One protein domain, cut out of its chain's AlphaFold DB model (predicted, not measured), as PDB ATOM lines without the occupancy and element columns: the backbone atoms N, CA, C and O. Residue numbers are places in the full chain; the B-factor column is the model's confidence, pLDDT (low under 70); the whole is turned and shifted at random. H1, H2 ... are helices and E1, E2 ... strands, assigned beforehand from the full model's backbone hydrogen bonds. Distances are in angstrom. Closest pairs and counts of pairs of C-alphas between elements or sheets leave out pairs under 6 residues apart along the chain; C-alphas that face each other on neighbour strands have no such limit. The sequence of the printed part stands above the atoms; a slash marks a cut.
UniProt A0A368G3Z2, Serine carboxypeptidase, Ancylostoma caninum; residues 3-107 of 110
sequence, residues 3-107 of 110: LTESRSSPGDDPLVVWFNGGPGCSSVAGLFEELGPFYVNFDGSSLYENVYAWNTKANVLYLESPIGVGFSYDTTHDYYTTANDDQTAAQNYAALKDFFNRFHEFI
ATOM      1  N   LEU A   3      -1.844  -4.076 -23.088       97.44
ATOM      2  CA  LEU A   3      -2.419  -3.227 -22.045       97.44
ATOM      3  C   LEU A   3      -3.093  -4.119 -21.005       97.44
ATOM      4  O   LEU A   3      -3.846  -5.023 -21.366       97.44
ATOM      5  N   THR A   4      -2.833  -3.855 -19.731       98.19
ATOM      6  CA  THR A   4      -3.624  -4.386 -18.620       98.19
ATOM      7  C   THR A   4      -4.290  -3.215 -17.924       98.19
ATOM      8  O   THR A   4      -3.597  -2.399 -17.315       98.19
ATOM      9  N   GLU A   5      -5.609  -3.119 -18.031       98.00
ATOM     10  CA  GLU A   5      -6.371  -2.057 -17.375       98.00
ATOM     11  C   GLU A   5      -6.326  -2.188 -15.850       98.00
ATOM     12  O   GLU A   5      -6.099  -3.280 -15.303       98.00
ATOM     13  N   SER A   6      -6.534  -1.061 -15.169       98.38
ATOM     14  CA  SER A   6      -6.579  -1.026 -13.711       98.38
ATOM     15  C   SER A   6      -7.721  -1.890 -13.170       98.38
ATOM     16  O   SER A   6      -8.856  -1.809 -13.617       98.38
ATOM     17  N   ARG A   7      -7.461  -2.684 -12.131       98.00
ATOM     18  CA  ARG A   7      -8.484  -3.418 -11.369       98.00
ATOM     19  C   ARG A   7      -9.258  -2.508 -10.404       98.00
ATOM     20  O   ARG A   7     -10.202  -2.969  -9.770       98.00
ATOM     21  N   SER A   8      -8.817  -1.259 -10.242       97.69
ATOM     22  CA  SER A   8      -9.342  -0.276  -9.293       97.69
ATOM     23  C   SER A   8     -10.382   0.633  -9.965       97.69
ATOM     24  O   SER A   8     -11.576   0.395  -9.800       97.69
ATOM     25  N   SER A   9      -9.955   1.610 -10.766       96.69
ATOM     26  CA  SER A   9     -10.826   2.431 -11.614       96.69
ATOM     27  C   SER A   9     -10.115   2.724 -12.942       96.69
ATOM     28  O   SER A   9      -9.373   3.698 -13.020       96.69
ATOM     29  N   PRO A  10     -10.292   1.905 -14.001       95.62
ATOM     30  CA  PRO A  10      -9.602   2.092 -15.285       95.62
ATOM     31  C   PRO A  10      -9.713   3.498 -15.883       95.62
ATOM     32  O   PRO A  10      -8.768   3.960 -16.511       95.62
ATOM     33  N   GLY A  11     -10.855   4.168 -15.695       94.69
ATOM     34  CA  GLY A  11     -11.102   5.501 -16.251       94.69
ATOM     35  C   GLY A  11     -10.449   6.648 -15.476       94.69
ATOM     36  O   GLY A  11     -10.253   7.713 -16.052       94.69
ATOM     37  N   ASP A  12     -10.105   6.436 -14.202       94.25
ATOM     38  CA  ASP A  12      -9.537   7.475 -13.327       94.25
ATOM     39  C   ASP A  12      -8.066   7.211 -12.968       94.25
ATOM     40  O   ASP A  12      -7.313   8.137 -12.660       94.25
ATOM     41  N   ASP A  13      -7.654   5.942 -12.971       96.44
ATOM     42  CA  ASP A  13      -6.310   5.523 -12.596       96.44
ATOM     43  C   ASP A  13      -5.294   5.829 -13.713       96.44
ATOM     44  O   ASP A  13      -5.610   5.757 -14.907       96.44
ATOM     45  N   PRO A  14      -4.033   6.132 -13.357       96.88
ATOM     46  CA  PRO A  14      -3.038   6.584 -14.320       96.88
ATOM     47  C   PRO A  14      -2.674   5.507 -15.345       96.88
ATOM     48  O   PRO A  14      -2.701   4.308 -15.061       96.88
ATOM     49  N   LEU A  15      -2.236   5.956 -16.522       97.69
ATOM     50  CA  LEU A  15      -1.525   5.122 -17.487       97.69
ATOM     51  C   LEU A  15      -0.026   5.100 -17.160       97.69
ATOM     52  O   LEU A  15       0.631   6.139 -17.115       97.69
ATOM     53  N   VAL A  16       0.529   3.904 -16.991       98.19
ATOM     54  CA  VAL A  16       1.961   3.646 -16.827       98.19
ATOM     55  C   VAL A  16       2.466   2.914 -18.062       98.19
ATOM     56  O   VAL A  16       1.960   1.850 -18.412       98.19
ATOM     57  N   VAL A  17       3.489   3.462 -18.717       98.19
ATOM     58  CA  VAL A  17       4.179   2.787 -19.823       98.19
ATOM     59  C   VAL A  17       5.401   2.062 -19.269       98.19
ATOM     60  O   VAL A  17       6.253   2.682 -18.634       98.19
ATOM     61  N   TRP A  18       5.487   0.758 -19.515       98.56
ATOM     62  CA  TRP A  18       6.573  -0.099 -19.057       98.56
ATOM     63  C   TRP A  18       7.457  -0.573 -20.212       98.56
ATOM     64  O   TRP A  18       6.964  -1.051 -21.242       98.56
ATOM     65  N   PHE A  19       8.770  -0.489 -19.988       97.81
ATOM     66  CA  PHE A  19       9.812  -0.967 -20.886       97.81
ATOM     67  C   PHE A  19      10.799  -1.850 -20.124       97.81
ATOM     68  O   PHE A  19      11.364  -1.422 -19.117       97.81
ATOM     69  N   ASN A  20      11.071  -3.040 -20.650       98.06
ATOM     70  CA  ASN A  20      12.275  -3.785 -20.302       98.06
ATOM     71  C   ASN A  20      13.468  -3.296 -21.147       98.06
ATOM     72  O   ASN A  20      13.301  -2.666 -22.190       98.06
ATOM     73  N   GLY A  21      14.683  -3.553 -20.654       95.06
ATOM     74  CA  GLY A  21      15.931  -3.065 -21.247       95.06
ATOM     75  C   GLY A  21      16.649  -4.087 -22.137       95.06
ATOM     76  O   GLY A  21      16.099  -4.603 -23.106       95.06
ATOM     77  N   GLY A  22      17.920  -4.351 -21.824       93.06
ATOM     78  CA  GLY A  22      18.801  -5.246 -22.581       93.06
ATOM     79  C   GLY A  22      20.048  -4.511 -23.073       93.06
ATOM     80  O   GLY A  22      21.049  -4.532 -22.354       93.06
ATOM     81  N   PRO A  23      20.012  -3.833 -24.239       89.38
ATOM     82  CA  PRO A  23      18.871  -3.607 -25.145       89.38
ATOM     83  C   PRO A  23      18.399  -4.876 -25.869       89.38
ATOM     84  O   PRO A  23      19.194  -5.774 -26.136       89.38
ATOM     85  N   GLY A  24      17.108  -4.942 -26.206       91.25
ATOM     86  CA  GLY A  24      16.532  -6.034 -27.002       91.25
ATOM     87  C   GLY A  24      15.686  -7.052 -26.227       91.25
ATOM     88  O   GLY A  24      15.188  -8.007 -26.823       91.25
ATOM     89  N   CYS A  25      15.512  -6.883 -24.914       94.94
ATOM     90  CA  CYS A  25      14.653  -7.753 -24.115       94.94
ATOM     91  C   CYS A  25      13.183  -7.340 -24.252       94.94
ATOM     92  O   CYS A  25      12.845  -6.159 -24.281       94.94
ATOM     93  N   SER A  26      12.290  -8.325 -24.303       97.31
ATOM     94  CA  SER A  26      10.855  -8.080 -24.435       97.31
ATOM     95  C   SER A  26      10.234  -7.564 -23.136       97.31
ATOM     96  O   SER A  26      10.418  -8.151 -22.073       97.31
ATOM     97  N   SER A  27       9.398  -6.529 -23.244       98.31
ATOM     98  CA  SER A  27       8.565  -6.038 -22.135       98.31
ATOM     99  C   SER A  27       7.413  -6.976 -21.760       98.31
ATOM    100  O   SER A  27       6.738  -6.763 -20.755       98.31
ATOM    101  N   VAL A  28       7.180  -8.033 -22.546       97.38
ATOM    102  CA  VAL A  28       6.281  -9.130 -22.168       97.38
ATOM    103  C   VAL A  28       6.877  -9.952 -21.017       97.38
ATOM    104  O   VAL A  28       6.115 -10.539 -20.255       97.38
ATOM    105  N   ALA A  29       8.201  -9.912 -20.809       97.00
ATOM    106  CA  ALA A  29       8.804 -10.417 -19.576       97.00
ATOM    107  C   ALA A  29       8.261  -9.651 -18.358       97.00
ATOM    108  O   ALA A  29       7.732 -10.266 -17.441       97.00
ATOM    109  N   GLY A  30       8.225  -8.314 -18.399       98.00
ATOM    110  CA  GLY A  30       7.611  -7.518 -17.331       98.00
ATOM    111  C   GLY A  30       6.139  -7.859 -17.063       98.00
ATOM    112  O   GLY A  30       5.690  -7.844 -15.914       98.00
ATOM    113  N   LEU A  31       5.394  -8.232 -18.110       98.44
ATOM    114  CA  LEU A  31       3.999  -8.669 -18.000       98.44
ATOM    115  C   LEU A  31       3.845 -10.019 -17.280       98.44
ATOM    116  O   LEU A  31       2.889 -10.178 -16.527       98.44
ATOM    117  N   PHE A  32       4.732 -10.984 -17.520       98.00
ATOM    118  CA  PHE A  32       4.553 -12.367 -17.050       98.00
ATOM    119  C   PHE A  32       5.543 -12.828 -15.977       98.00
ATOM    120  O   PHE A  32       5.373 -13.913 -15.426       98.00
ATOM    121  N   GLU A  33       6.567 -12.034 -15.680       96.75
ATOM    122  CA  GLU A  33       7.661 -12.400 -14.773       96.75
ATOM    123  C   GLU A  33       7.932 -11.332 -13.704       96.75
ATOM    124  O   GLU A  33       8.599 -11.626 -12.715       96.75
ATOM    125  N   GLU A  34       7.373 -10.121 -13.835       98.38
ATOM    126  CA  GLU A  34       7.617  -9.024 -12.889       98.38
ATOM    127  C   GLU A  34       6.316  -8.484 -12.277       98.38
ATOM    128  O   GLU A  34       5.926  -8.884 -11.178       98.38
ATOM    129  N   LEU A  35       5.638  -7.569 -12.975       98.62
ATOM    130  CA  LEU A  35       4.633  -6.667 -12.397       98.62
ATOM    131  C   LEU A  35       3.232  -6.807 -12.992       98.62
ATOM    132  O   LEU A  35       2.300  -6.134 -12.538       98.62
ATOM    133  N   GLY A  36       3.066  -7.661 -13.999       98.56
ATOM    134  CA  GLY A  36       1.761  -7.914 -14.584       98.56
ATOM    135  C   GLY A  36       0.842  -8.775 -13.715       98.56
ATOM    136  O   GLY A  36       1.239  -9.264 -12.656       98.56
ATOM    137  N   PRO A  37      -0.424  -8.930 -14.142       98.44
ATOM    138  CA  PRO A  37      -1.497  -9.540 -13.356       98.44
ATOM    139  C   PRO A  37      -1.307 -11.031 -13.080       98.44
ATOM    140  O   PRO A  37      -1.962 -11.563 -12.179       98.44
ATOM    141  N   PHE A  38      -0.461 -11.700 -13.862       98.38
ATOM    142  CA  PHE A  38      -0.268 -13.138 -13.806       98.38
ATOM    143  C   PHE A  38       1.190 -13.509 -14.032       98.38
ATOM    144  O   PHE A  38       1.853 -12.926 -14.884       98.38
ATOM    145  N   TYR A  39       1.626 -14.547 -13.333       98.44
ATOM    146  CA  TYR A  39       2.864 -15.257 -13.605       98.44
ATOM    147  C   TYR A  39       2.578 -16.554 -14.366       98.44
ATOM    148  O   TYR A  39       1.496 -17.138 -14.238       98.44
ATOM    149  N   VAL A  40       3.553 -17.025 -15.142       97.56
ATOM    150  CA  VAL A  40       3.477 -18.315 -15.848       97.56
ATOM    151  C   VAL A  40       3.889 -19.448 -14.903       97.56
ATOM    152  O   VAL A  40       4.915 -19.364 -14.228       97.56
ATOM    153  N   ASN A  41       3.087 -20.512 -14.827       97.56
ATOM    154  CA  ASN A  41       3.439 -21.711 -14.065       97.56
ATOM    155  C   ASN A  41       4.550 -22.516 -14.755       97.56
ATOM    156  O   ASN A  41       4.790 -22.398 -15.954       97.56
ATOM    157  N   PHE A  42       5.192 -23.414 -14.003       96.12
ATOM    158  CA  PHE A  42       6.261 -24.276 -14.529       96.12
ATOM    159  C   PHE A  42       5.811 -25.197 -15.678       96.12
ATOM    160  O   PHE A  42       6.631 -25.634 -16.480       96.12
ATOM    161  N   ASP A  43       4.510 -25.483 -15.784       96.88
ATOM    162  CA  ASP A  43       3.942 -26.248 -16.899       96.88
ATOM    163  C   ASP A  43       3.958 -25.489 -18.241       96.88
ATOM    164  O   ASP A  43       3.604 -26.068 -19.269       96.88
ATOM    165  N   GLY A  44       4.320 -24.200 -18.237       95.69
ATOM    166  CA  GLY A  44       4.374 -23.334 -19.413       95.69
ATOM    167  C   GLY A  44       3.026 -23.109 -20.103       95.69
ATOM    168  O   GLY A  44       2.997 -22.613 -21.227       95.69
ATOM    169  N   SER A  45       1.913 -23.503 -19.478       96.31
ATOM    170  CA  SER A  45       0.585 -23.527 -20.105       96.31
ATOM    171  C   SER A  45      -0.534 -23.005 -19.209       96.31
ATOM    172  O   SER A  45      -1.600 -22.653 -19.717       96.31
ATOM    173  N   SER A  46      -0.301 -22.892 -17.902       97.56
ATOM    174  CA  SER A  46      -1.215 -22.255 -16.962       97.56
ATOM    175  C   SER A  46      -0.608 -21.004 -16.326       97.56
ATOM    176  O   SER A  46       0.603 -20.776 -16.342       97.56
ATOM    177  N   LEU A  47      -1.485 -20.167 -15.772       98.12
ATOM    178  CA  LEU A  47      -1.138 -18.903 -15.132       98.12
ATOM    179  C   LEU A  47      -1.580 -18.914 -13.667       98.12
ATOM    180  O   LEU A  47      -2.592 -19.535 -13.331       98.12
ATOM    181  N   TYR A  48      -0.867 -18.187 -12.811       97.88
ATOM    182  CA  TYR A  48      -1.295 -17.900 -11.441       97.88
ATOM    183  C   TYR A  48      -1.271 -16.398 -11.165       97.88
ATOM    184  O   TYR A  48      -0.515 -15.649 -11.779       97.88
ATOM    185  N   GLU A  49      -2.156 -15.939 -10.283       98.19
ATOM    186  CA  GLU A  49      -2.334 -14.513 -10.015       98.19
ATOM    187  C   GLU A  49      -1.125 -13.899  -9.298       98.19
ATOM    188  O   GLU A  49      -0.638 -14.427  -8.296       98.19
ATOM    189  N   ASN A  50      -0.705 -12.727  -9.775       98.50
ATOM    190  CA  ASN A  50       0.155 -11.822  -9.029       98.50
ATOM    191  C   ASN A  50      -0.711 -10.854  -8.207       98.50
ATOM    192  O   ASN A  50      -1.302  -9.910  -8.742       98.50
ATOM    193  N   VAL A  51      -0.775 -11.064  -6.893       98.06
ATOM    194  CA  VAL A  51      -1.545 -10.195  -5.981       98.06
ATOM    195  C   VAL A  51      -0.913  -8.811  -5.782       98.06
ATOM    196  O   VAL A  51      -1.570  -7.908  -5.270       98.06
ATOM    197  N   TYR A  52       0.339  -8.626  -6.214       98.25
ATOM    198  CA  TYR A  52       1.071  -7.356  -6.173       98.25
ATOM    199  C   TYR A  52       1.188  -6.698  -7.553       98.25
ATOM    200  O   TYR A  52       2.017  -5.807  -7.748       98.25
ATOM    201  N   ALA A  53       0.371  -7.133  -8.517       98.69
ATOM    202  CA  ALA A  53       0.391  -6.590  -9.863       98.69
ATOM    203  C   ALA A  53       0.184  -5.072  -9.859       98.69
ATOM    204  O   ALA A  53      -0.675  -4.536  -9.152       98.69
ATOM    205  N   TRP A  54       0.933  -4.361 -10.695       98.69
ATOM    206  CA  TRP A  54       0.818  -2.904 -10.787       98.69
ATOM    207  C   TRP A  54      -0.536  -2.469 -11.335       98.69
ATOM    208  O   TRP A  54      -1.047  -1.408 -10.969       98.69
ATOM    209  N   ASN A  55      -1.185  -3.335 -12.118       98.56
ATOM    210  CA  ASN A  55      -2.535  -3.074 -12.582       98.56
ATOM    211  C   ASN A  55      -3.599  -3.153 -11.472       98.56
ATOM    212  O   ASN A  55      -4.778  -3.009 -11.749       98.56
ATOM    213  N   THR A  56      -3.224  -3.332 -10.203       98.44
ATOM    214  CA  THR A  56      -4.135  -3.092  -9.074       98.44
ATOM    215  C   THR A  56      -4.496  -1.612  -8.903       98.44
ATOM    216  O   THR A  56      -5.523  -1.320  -8.286       98.44
ATOM    217  N   LYS A  57      -3.669  -0.688  -9.421       98.12
ATOM    218  CA  LYS A  57      -3.811   0.773  -9.248       98.12
ATOM    219  C   LYS A  57      -3.470   1.613 -10.485       98.12
ATOM    220  O   LYS A  57      -3.397   2.832 -10.377       98.12
ATOM    221  N   ALA A  58      -3.229   0.987 -11.633       98.25
ATOM    222  CA  ALA A  58      -2.867   1.684 -12.863       98.25
ATOM    223  C   ALA A  58      -3.294   0.892 -14.099       98.25
ATOM    224  O   ALA A  58      -3.374  -0.334 -14.079       98.25
ATOM    225  N   ASN A  59      -3.498   1.593 -15.203       98.44
ATOM    226  CA  ASN A  59      -3.485   0.991 -16.526       98.44
ATOM    227  C   ASN A  59      -2.018   0.816 -16.928       98.44
ATOM    228  O   ASN A  59      -1.275   1.792 -16.947       98.44
ATOM    229  N   VAL A  60      -1.561  -0.402 -17.217       98.62
ATOM    230  CA  VAL A  60      -0.144  -0.658 -17.531       98.62
ATOM    231  C   VAL A  60       0.010  -1.109 -18.978       98.62
ATOM    232  O   VAL A  60      -0.535  -2.139 -19.379       98.62
ATOM    233  N   LEU A  61       0.758  -0.330 -19.759       98.44
ATOM    234  CA  LEU A  61       1.072  -0.587 -21.161       98.44
ATOM    235  C   LEU A  61       2.500  -1.129 -21.292       98.44
ATOM    236  O   LEU A  61       3.468  -0.402 -21.089       98.44
ATOM    237  N   TYR A  62       2.631  -2.386 -21.701       98.56
ATOM    238  CA  TYR A  62       3.905  -3.058 -21.953       98.56
ATOM    239  C   TYR A  62       4.275  -2.892 -23.429       98.56
ATOM    240  O   TYR A  62       3.579  -3.401 -24.326       98.56
ATOM    241  N   LEU A  63       5.361  -2.162 -23.693       98.00
ATOM    242  CA  LEU A  63       5.829  -1.864 -25.045       98.00
ATOM    243  C   LEU A  63       7.135  -2.609 -25.339       98.00
ATOM    244  O   LEU A  63       8.165  -2.350 -24.728       98.00
ATOM    245  N   GLU A  64       7.081  -3.545 -26.284       97.12
ATOM    246  CA  GLU A  64       8.259  -4.243 -26.808       97.12
ATOM    247  C   GLU A  64       8.978  -3.347 -27.819       97.12
ATOM    248  O   GLU A  64       8.392  -2.952 -28.830       97.12
ATOM    249  N   SER A  65      10.227  -3.001 -27.519       95.00
ATOM    250  CA  SER A  65      11.017  -2.026 -28.266       95.00
ATOM    251  C   SER A  65      12.511  -2.336 -28.132       95.00
ATOM    252  O   SER A  65      12.920  -2.794 -27.060       95.00
ATOM    253  N   PRO A  66      13.341  -2.076 -29.160       93.69
ATOM    254  CA  PRO A  66      12.998  -1.525 -30.484       93.69
ATOM    255  C   PRO A  66      12.298  -2.535 -31.413       93.69
ATOM    256  O   PRO A  66      11.940  -3.644 -31.015       93.69
ATOM    257  N   ILE A  67      12.082  -2.142 -32.672       90.88
ATOM    258  CA  ILE A  67      11.678  -3.065 -33.744       90.88
ATOM    259  C   ILE A  67      12.600  -4.303 -33.743       90.88
ATOM    260  O   ILE A  67      13.818  -4.179 -33.633       90.88
ATOM    261  N   GLY A  68      12.012  -5.494 -33.872       90.19
ATOM    262  CA  GLY A  68      12.700  -6.786 -33.795       90.19
ATOM    263  C   GLY A  68      12.654  -7.438 -32.408       90.19
ATOM    264  O   GLY A  68      12.993  -8.613 -32.280       90.19
ATOM    265  N   VAL A  69      12.216  -6.715 -31.371       93.62
ATOM    266  CA  VAL A  69      12.055  -7.266 -30.019       93.62
ATOM    267  C   VAL A  69      10.720  -7.984 -29.871       93.62
ATOM    268  O   VAL A  69       9.657  -7.377 -30.002       93.62
ATOM    269  N   GLY A  70      10.787  -9.271 -29.523       94.31
ATOM    270  CA  GLY A  70       9.620 -10.101 -29.232       94.31
ATOM    271  C   GLY A  70       8.629 -10.125 -30.391       94.31
ATOM    272  O   GLY A  70       8.948 -10.653 -31.455       94.31
ATOM    273  N   PHE A  71       7.433  -9.562 -30.198       95.00
ATOM    274  CA  PHE A  71       6.413  -9.496 -31.252       95.00
ATOM    275  C   PHE A  71       6.437  -8.200 -32.079       95.00
ATOM    276  O   PHE A  71       5.581  -8.029 -32.948       95.00
ATOM    277  N   SER A  72       7.370  -7.277 -31.838       92.94
ATOM    278  CA  SER A  72       7.544  -6.071 -32.658       92.94
ATOM    279  C   SER A  72       8.366  -6.392 -33.910       92.94
ATOM    280  O   SER A  72       9.503  -6.843 -33.800       92.94
ATOM    281  N   TYR A  73       7.830  -6.129 -35.105       90.50
ATOM    282  CA  TYR A  73       8.489  -6.420 -36.387       90.50
ATOM    283  C   TYR A  73       8.222  -5.329 -37.431       90.50
ATOM    284  O   TYR A  73       7.282  -4.545 -37.299       90.50
ATOM    285  N   ASP A  74       9.058  -5.296 -38.469       86.81
ATOM    286  CA  ASP A  74       8.881  -4.474 -39.670       86.81
ATOM    287  C   ASP A  74       8.585  -5.401 -40.860       86.81
ATOM    288  O   ASP A  74       9.164  -6.478 -40.978       86.81
ATOM    289  N   THR A  75       7.648  -5.012 -41.722       86.69
ATOM    290  CA  THR A  75       7.275  -5.747 -42.943       86.69
ATOM    291  C   THR A  75       7.943  -5.206 -44.202       86.69
ATOM    292  O   THR A  75       7.785  -5.785 -45.275       86.69
ATOM    293  N   THR A  76       8.626  -4.067 -44.095       82.25
ATOM    294  CA  THR A  76       9.156  -3.303 -45.230       82.25
ATOM    295  C   THR A  76      10.667  -3.423 -45.385       82.25
ATOM    296  O   THR A  76      11.171  -3.258 -46.494       82.25
ATOM    297  N   HIS A  77      11.384  -3.760 -44.311       74.94
ATOM    298  CA  HIS A  77      12.832  -3.945 -44.326       74.94
ATOM    299  C   HIS A  77      13.201  -5.350 -43.838       74.94
ATOM    300  O   HIS A  77      12.848  -5.741 -42.730       74.94
ATOM    301  N   ASP A  78      13.980  -6.077 -44.643       63.81
ATOM    302  CA  ASP A  78      14.452  -7.437 -44.328       63.81
ATOM    303  C   ASP A  78      15.580  -7.475 -43.278       63.81
ATOM    304  O   ASP A  78      16.022  -8.546 -42.866       63.81
ATOM    305  N   TYR A  79      16.071  -6.311 -42.845       57.75
ATOM    306  CA  TYR A  79      17.143  -6.201 -41.864       57.75
ATOM    307  C   TYR A  79      16.784  -5.177 -40.794       57.75
ATOM    308  O   TYR A  79      16.584  -3.996 -41.085       57.75
ATOM    309  N   TYR A  80      16.795  -5.623 -39.538       64.81
ATOM    310  CA  TYR A  80      16.825  -4.742 -38.379       64.81
ATOM    311  C   TYR A  80      18.183  -4.034 -38.358       64.81
ATOM    312  O   TYR A  80      19.167  -4.537 -37.815       64.81
ATOM    313  N   THR A  81      18.272  -2.902 -39.060       61.06
ATOM    314  CA  THR A  81      19.467  -2.055 -39.016       61.06
ATOM    315  C   THR A  81      19.717  -1.603 -37.580       61.06
ATOM    316  O   THR A  81      18.781  -1.453 -36.795       61.06
ATOM    317  N   THR A  82      20.997  -1.475 -37.226       68.75
ATOM    318  CA  THR A  82      21.507  -1.170 -35.882       68.75
ATOM    319  C   THR A  82      20.630  -0.168 -35.137       68.75
ATOM    320  O   THR A  82      20.648   1.015 -35.471       68.75
ATOM    321  N   ALA A  83      19.900  -0.640 -34.124       78.19
ATOM    322  CA  ALA A  83      19.149   0.229 -33.234       78.19
ATOM    323  C   ALA A  83      20.121   1.081 -32.410       78.19
ATOM    324  O   ALA A  83      21.100   0.572 -31.860       78.19
ATOM    325  N   ASN A  84      19.839   2.375 -32.325       91.12
ATOM    326  CA  ASN A  84      20.484   3.288 -31.388       91.12
ATOM    327  C   ASN A  84      19.432   3.995 -30.528       91.12
ATOM    328  O   ASN A  84      18.225   3.866 -30.771       91.12
ATOM    329  N   ASP A  85      19.896   4.733 -29.523       95.19
ATOM    330  CA  ASP A  85      19.024   5.382 -28.546       95.19
ATOM    331  C   ASP A  85      18.078   6.398 -29.203       95.19
ATOM    332  O   ASP A  85      16.876   6.365 -28.943       95.19
ATOM    333  N   ASP A  86      18.581   7.231 -30.121       95.44
ATOM    334  CA  ASP A  86      17.780   8.250 -30.813       95.44
ATOM    335  C   ASP A  86      16.668   7.621 -31.666       95.44
ATOM    336  O   ASP A  86      15.510   8.046 -31.623       95.44
ATOM    337  N   GLN A  87      16.996   6.572 -32.424       91.94
ATOM    338  CA  GLN A  87      16.033   5.835 -33.242       91.94
ATOM    339  C   GLN A  87      14.990   5.127 -32.377       91.94
ATOM    340  O   GLN A  87      13.797   5.210 -32.668       91.94
ATOM    341  N   THR A  88      15.423   4.471 -31.299       94.50
ATOM    342  CA  THR A  88      14.534   3.757 -30.372       94.50
ATOM    343  C   THR A  88      13.578   4.734 -29.687       94.50
ATOM    344  O   THR A  88      12.373   4.489 -29.627       94.50
ATOM    345  N   ALA A  89      14.078   5.886 -29.233       96.56
ATOM    346  CA  ALA A  89      13.259   6.937 -28.638       96.56
ATOM    347  C   ALA A  89      12.236   7.508 -29.635       96.56
ATOM    348  O   ALA A  89      11.060   7.653 -29.293       96.56
ATOM    349  N   ALA A  90      12.647   7.779 -30.878       95.81
ATOM    350  CA  ALA A  90      11.750   8.270 -31.923       95.81
ATOM    351  C   ALA A  90      10.642   7.256 -32.264       95.81
ATOM    352  O   ALA A  90       9.474   7.636 -32.384       95.81
ATOM    353  N   GLN A  91      10.986   5.968 -32.364       94.56
ATOM    354  CA  GLN A  91      10.026   4.884 -32.588       94.56
ATOM    355  C   GLN A  91       9.055   4.739 -31.412       94.56
ATOM    356  O   GLN A  91       7.847   4.679 -31.632       94.56
ATOM    357  N   ASN A  92       9.545   4.769 -30.169       96.69
ATOM    358  CA  ASN A  92       8.705   4.718 -28.969       96.69
ATOM    359  C   ASN A  92       7.725   5.892 -28.907       96.69
ATOM    360  O   ASN A  92       6.544   5.704 -28.627       96.69
ATOM    361  N   TYR A  93       8.194   7.100 -29.215       97.56
ATOM    362  CA  TYR A  93       7.349   8.286 -29.262       97.56
ATOM    363  C   TYR A  93       6.260   8.185 -30.340       97.56
ATOM    364  O   TYR A  93       5.101   8.513 -30.076       97.56
ATOM    365  N   ALA A  94       6.599   7.712 -31.543       96.38
ATOM    366  CA  ALA A  94       5.617   7.472 -32.599       96.38
ATOM    367  C   ALA A  94       4.583   6.417 -32.175       96.38
ATOM    368  O   ALA A  94       3.382   6.636 -32.320       96.38
ATOM    369  N   ALA A  95       5.046   5.324 -31.570       96.44
ATOM    370  CA  ALA A  95       4.207   4.244 -31.076       96.44
ATOM    371  C   ALA A  95       3.219   4.731 -29.997       96.44
ATOM    372  O   ALA A  95       2.037   4.396 -30.047       96.44
ATOM    373  N   LEU A  96       3.665   5.576 -29.061       96.88
ATOM    374  CA  LEU A  96       2.789   6.170 -28.047       96.88
ATOM    375  C   LEU A  96       1.776   7.146 -28.645       96.88
ATOM    376  O   LEU A  96       0.611   7.111 -28.260       96.88
ATOM    377  N   LYS A  97       2.168   7.975 -29.618       96.50
ATOM    378  CA  LYS A  97       1.204   8.826 -30.333       96.50
ATOM    379  C   LYS A  97       0.123   8.000 -31.026       96.50
ATOM    380  O   LYS A  97      -1.055   8.326 -30.914       96.50
ATOM    381  N   ASP A  98       0.508   6.910 -31.680       96.12
ATOM    382  CA  ASP A  98      -0.429   5.983 -32.314       96.12
ATOM    383  C   ASP A  98      -1.323   5.249 -31.312       96.12
ATOM    384  O   ASP A  98      -2.480   4.965 -31.624       96.12
ATOM    385  N   PHE A  99      -0.803   4.928 -30.126       96.19
ATOM    386  CA  PHE A  99      -1.597   4.377 -29.034       96.19
ATOM    387  C   PHE A  99      -2.674   5.375 -28.606       96.19
ATOM    388  O   PHE A  99      -3.856   5.045 -28.652       96.19
ATOM    389  N   PHE A 100      -2.292   6.614 -28.286       95.31
ATOM    390  CA  PHE A 100      -3.252   7.631 -27.867       95.31
ATOM    391  C   PHE A 100      -4.282   7.929 -28.958       95.31
ATOM    392  O   PHE A 100      -5.464   7.969 -28.653       95.31
ATOM    393  N   ASN A 101      -3.887   8.005 -30.233       95.31
ATOM    394  CA  ASN A 101      -4.821   8.168 -31.358       95.31
ATOM    395  C   ASN A 101      -5.849   7.028 -31.505       95.31
ATOM    396  O   ASN A 101      -6.832   7.184 -32.225       95.31
ATOM    397  N   ARG A 102      -5.612   5.853 -30.908       94.44
ATOM    398  CA  ARG A 102      -6.567   4.731 -30.916       94.44
ATOM    399  C   ARG A 102      -7.382   4.649 -29.631       94.44
ATOM    400  O   ARG A 102      -8.557   4.307 -29.705       94.44
ATOM    401  N   PHE A 103      -6.764   4.953 -28.496       93.31
ATOM    402  CA  PHE A 103      -7.354   4.854 -27.164       93.31
ATOM    403  C   PHE A 103      -7.514   6.257 -26.567       93.31
ATOM    404  O   PHE A 103      -6.748   6.692 -25.702       93.31
ATOM    405  N   HIS A 104      -8.492   6.997 -27.098       91.19
ATOM    406  CA  HIS A 104      -8.750   8.393 -26.732       91.19
ATOM    407  C   HIS A 104      -9.130   8.574 -25.258       91.19
ATOM    408  O   HIS A 104      -8.941   9.655 -24.709       91.19
ATOM    409  N   GLU A 105      -9.639   7.532 -24.605       89.75
ATOM    410  CA  GLU A 105      -9.957   7.518 -23.180       89.75
ATOM    411  C   GLU A 105      -8.742   7.834 -22.294       89.75
ATOM    412  O   GLU A 105      -8.907   8.402 -21.218       89.75
ATOM    413  N   PHE A 106      -7.518   7.574 -22.771       89.75
ATOM    414  CA  PHE A 106      -6.279   7.912 -22.063       89.75
ATOM    415  C   PHE A 106      -5.714   9.300 -22.424       89.75
ATOM    416  O   PHE A 106      -4.612   9.632 -21.997       89.75
ATOM    417  N   ILE A 107      -6.431  10.113 -23.215       82.12
ATOM    418  CA  ILE A 107      -6.023  11.485 -23.598       82.12
ATOM    419  C   ILE A 107      -6.530  12.541 -22.598       82.12
ATOM    420  O   ILE A 107      -6.161  13.714 -22.665       82.12
TER     421      ILE A 107
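AT A GLANCE: This is residues 3 to 107 of the 110 residues of the protein "Serine carboxypeptidase" of Ancylostoma caninum (UniProt A0A368G3Z2). There is little regular structure: two short parallel strands, E1 and E4, lie near the middle, H1 sits between them and the hairpin E2 and E3, and the long helix H2, followed by H3, lies on the other side. The 105 printed residues run E1 H1 E2 E3 E4 H2 H3, a mixed class with 41 residues in named elements. The whole is only just compact, close to loose, with radius of gyration 15.1 A, spanning 40 by 38 by 21 A.

HOW THE PARTS SIT: E1, residues 15 to 18, and E4, residues 59 to 62, are parallel; N 16 and O 59 are 2.8 A apart. H1, residues 28 to 34, and E2, residues 38 to 40, have closest C-alphas Phe 32 and Tyr 39, 4.8 A. E2 and E3, residues 47 to 49, form an antiparallel hairpin; N 39 and O 48 are 2.9 A apart. Every O i to N i+4 pair is within hydrogen-bond range in H2, residues 85 to 100, and 2 of 3 in H1. H3, residues 104 to 107, is too short for one.

IN THESE COORDINATES: C-alpha 15 is at (-1.525, 5.122, -17.487), C-alpha 107 at (-6.023, 11.485, -23.598).

THE WHOLE: The printed part has no cut. The link E4 to H2 is long. Residues 78 to 82 have pLDDT under 70.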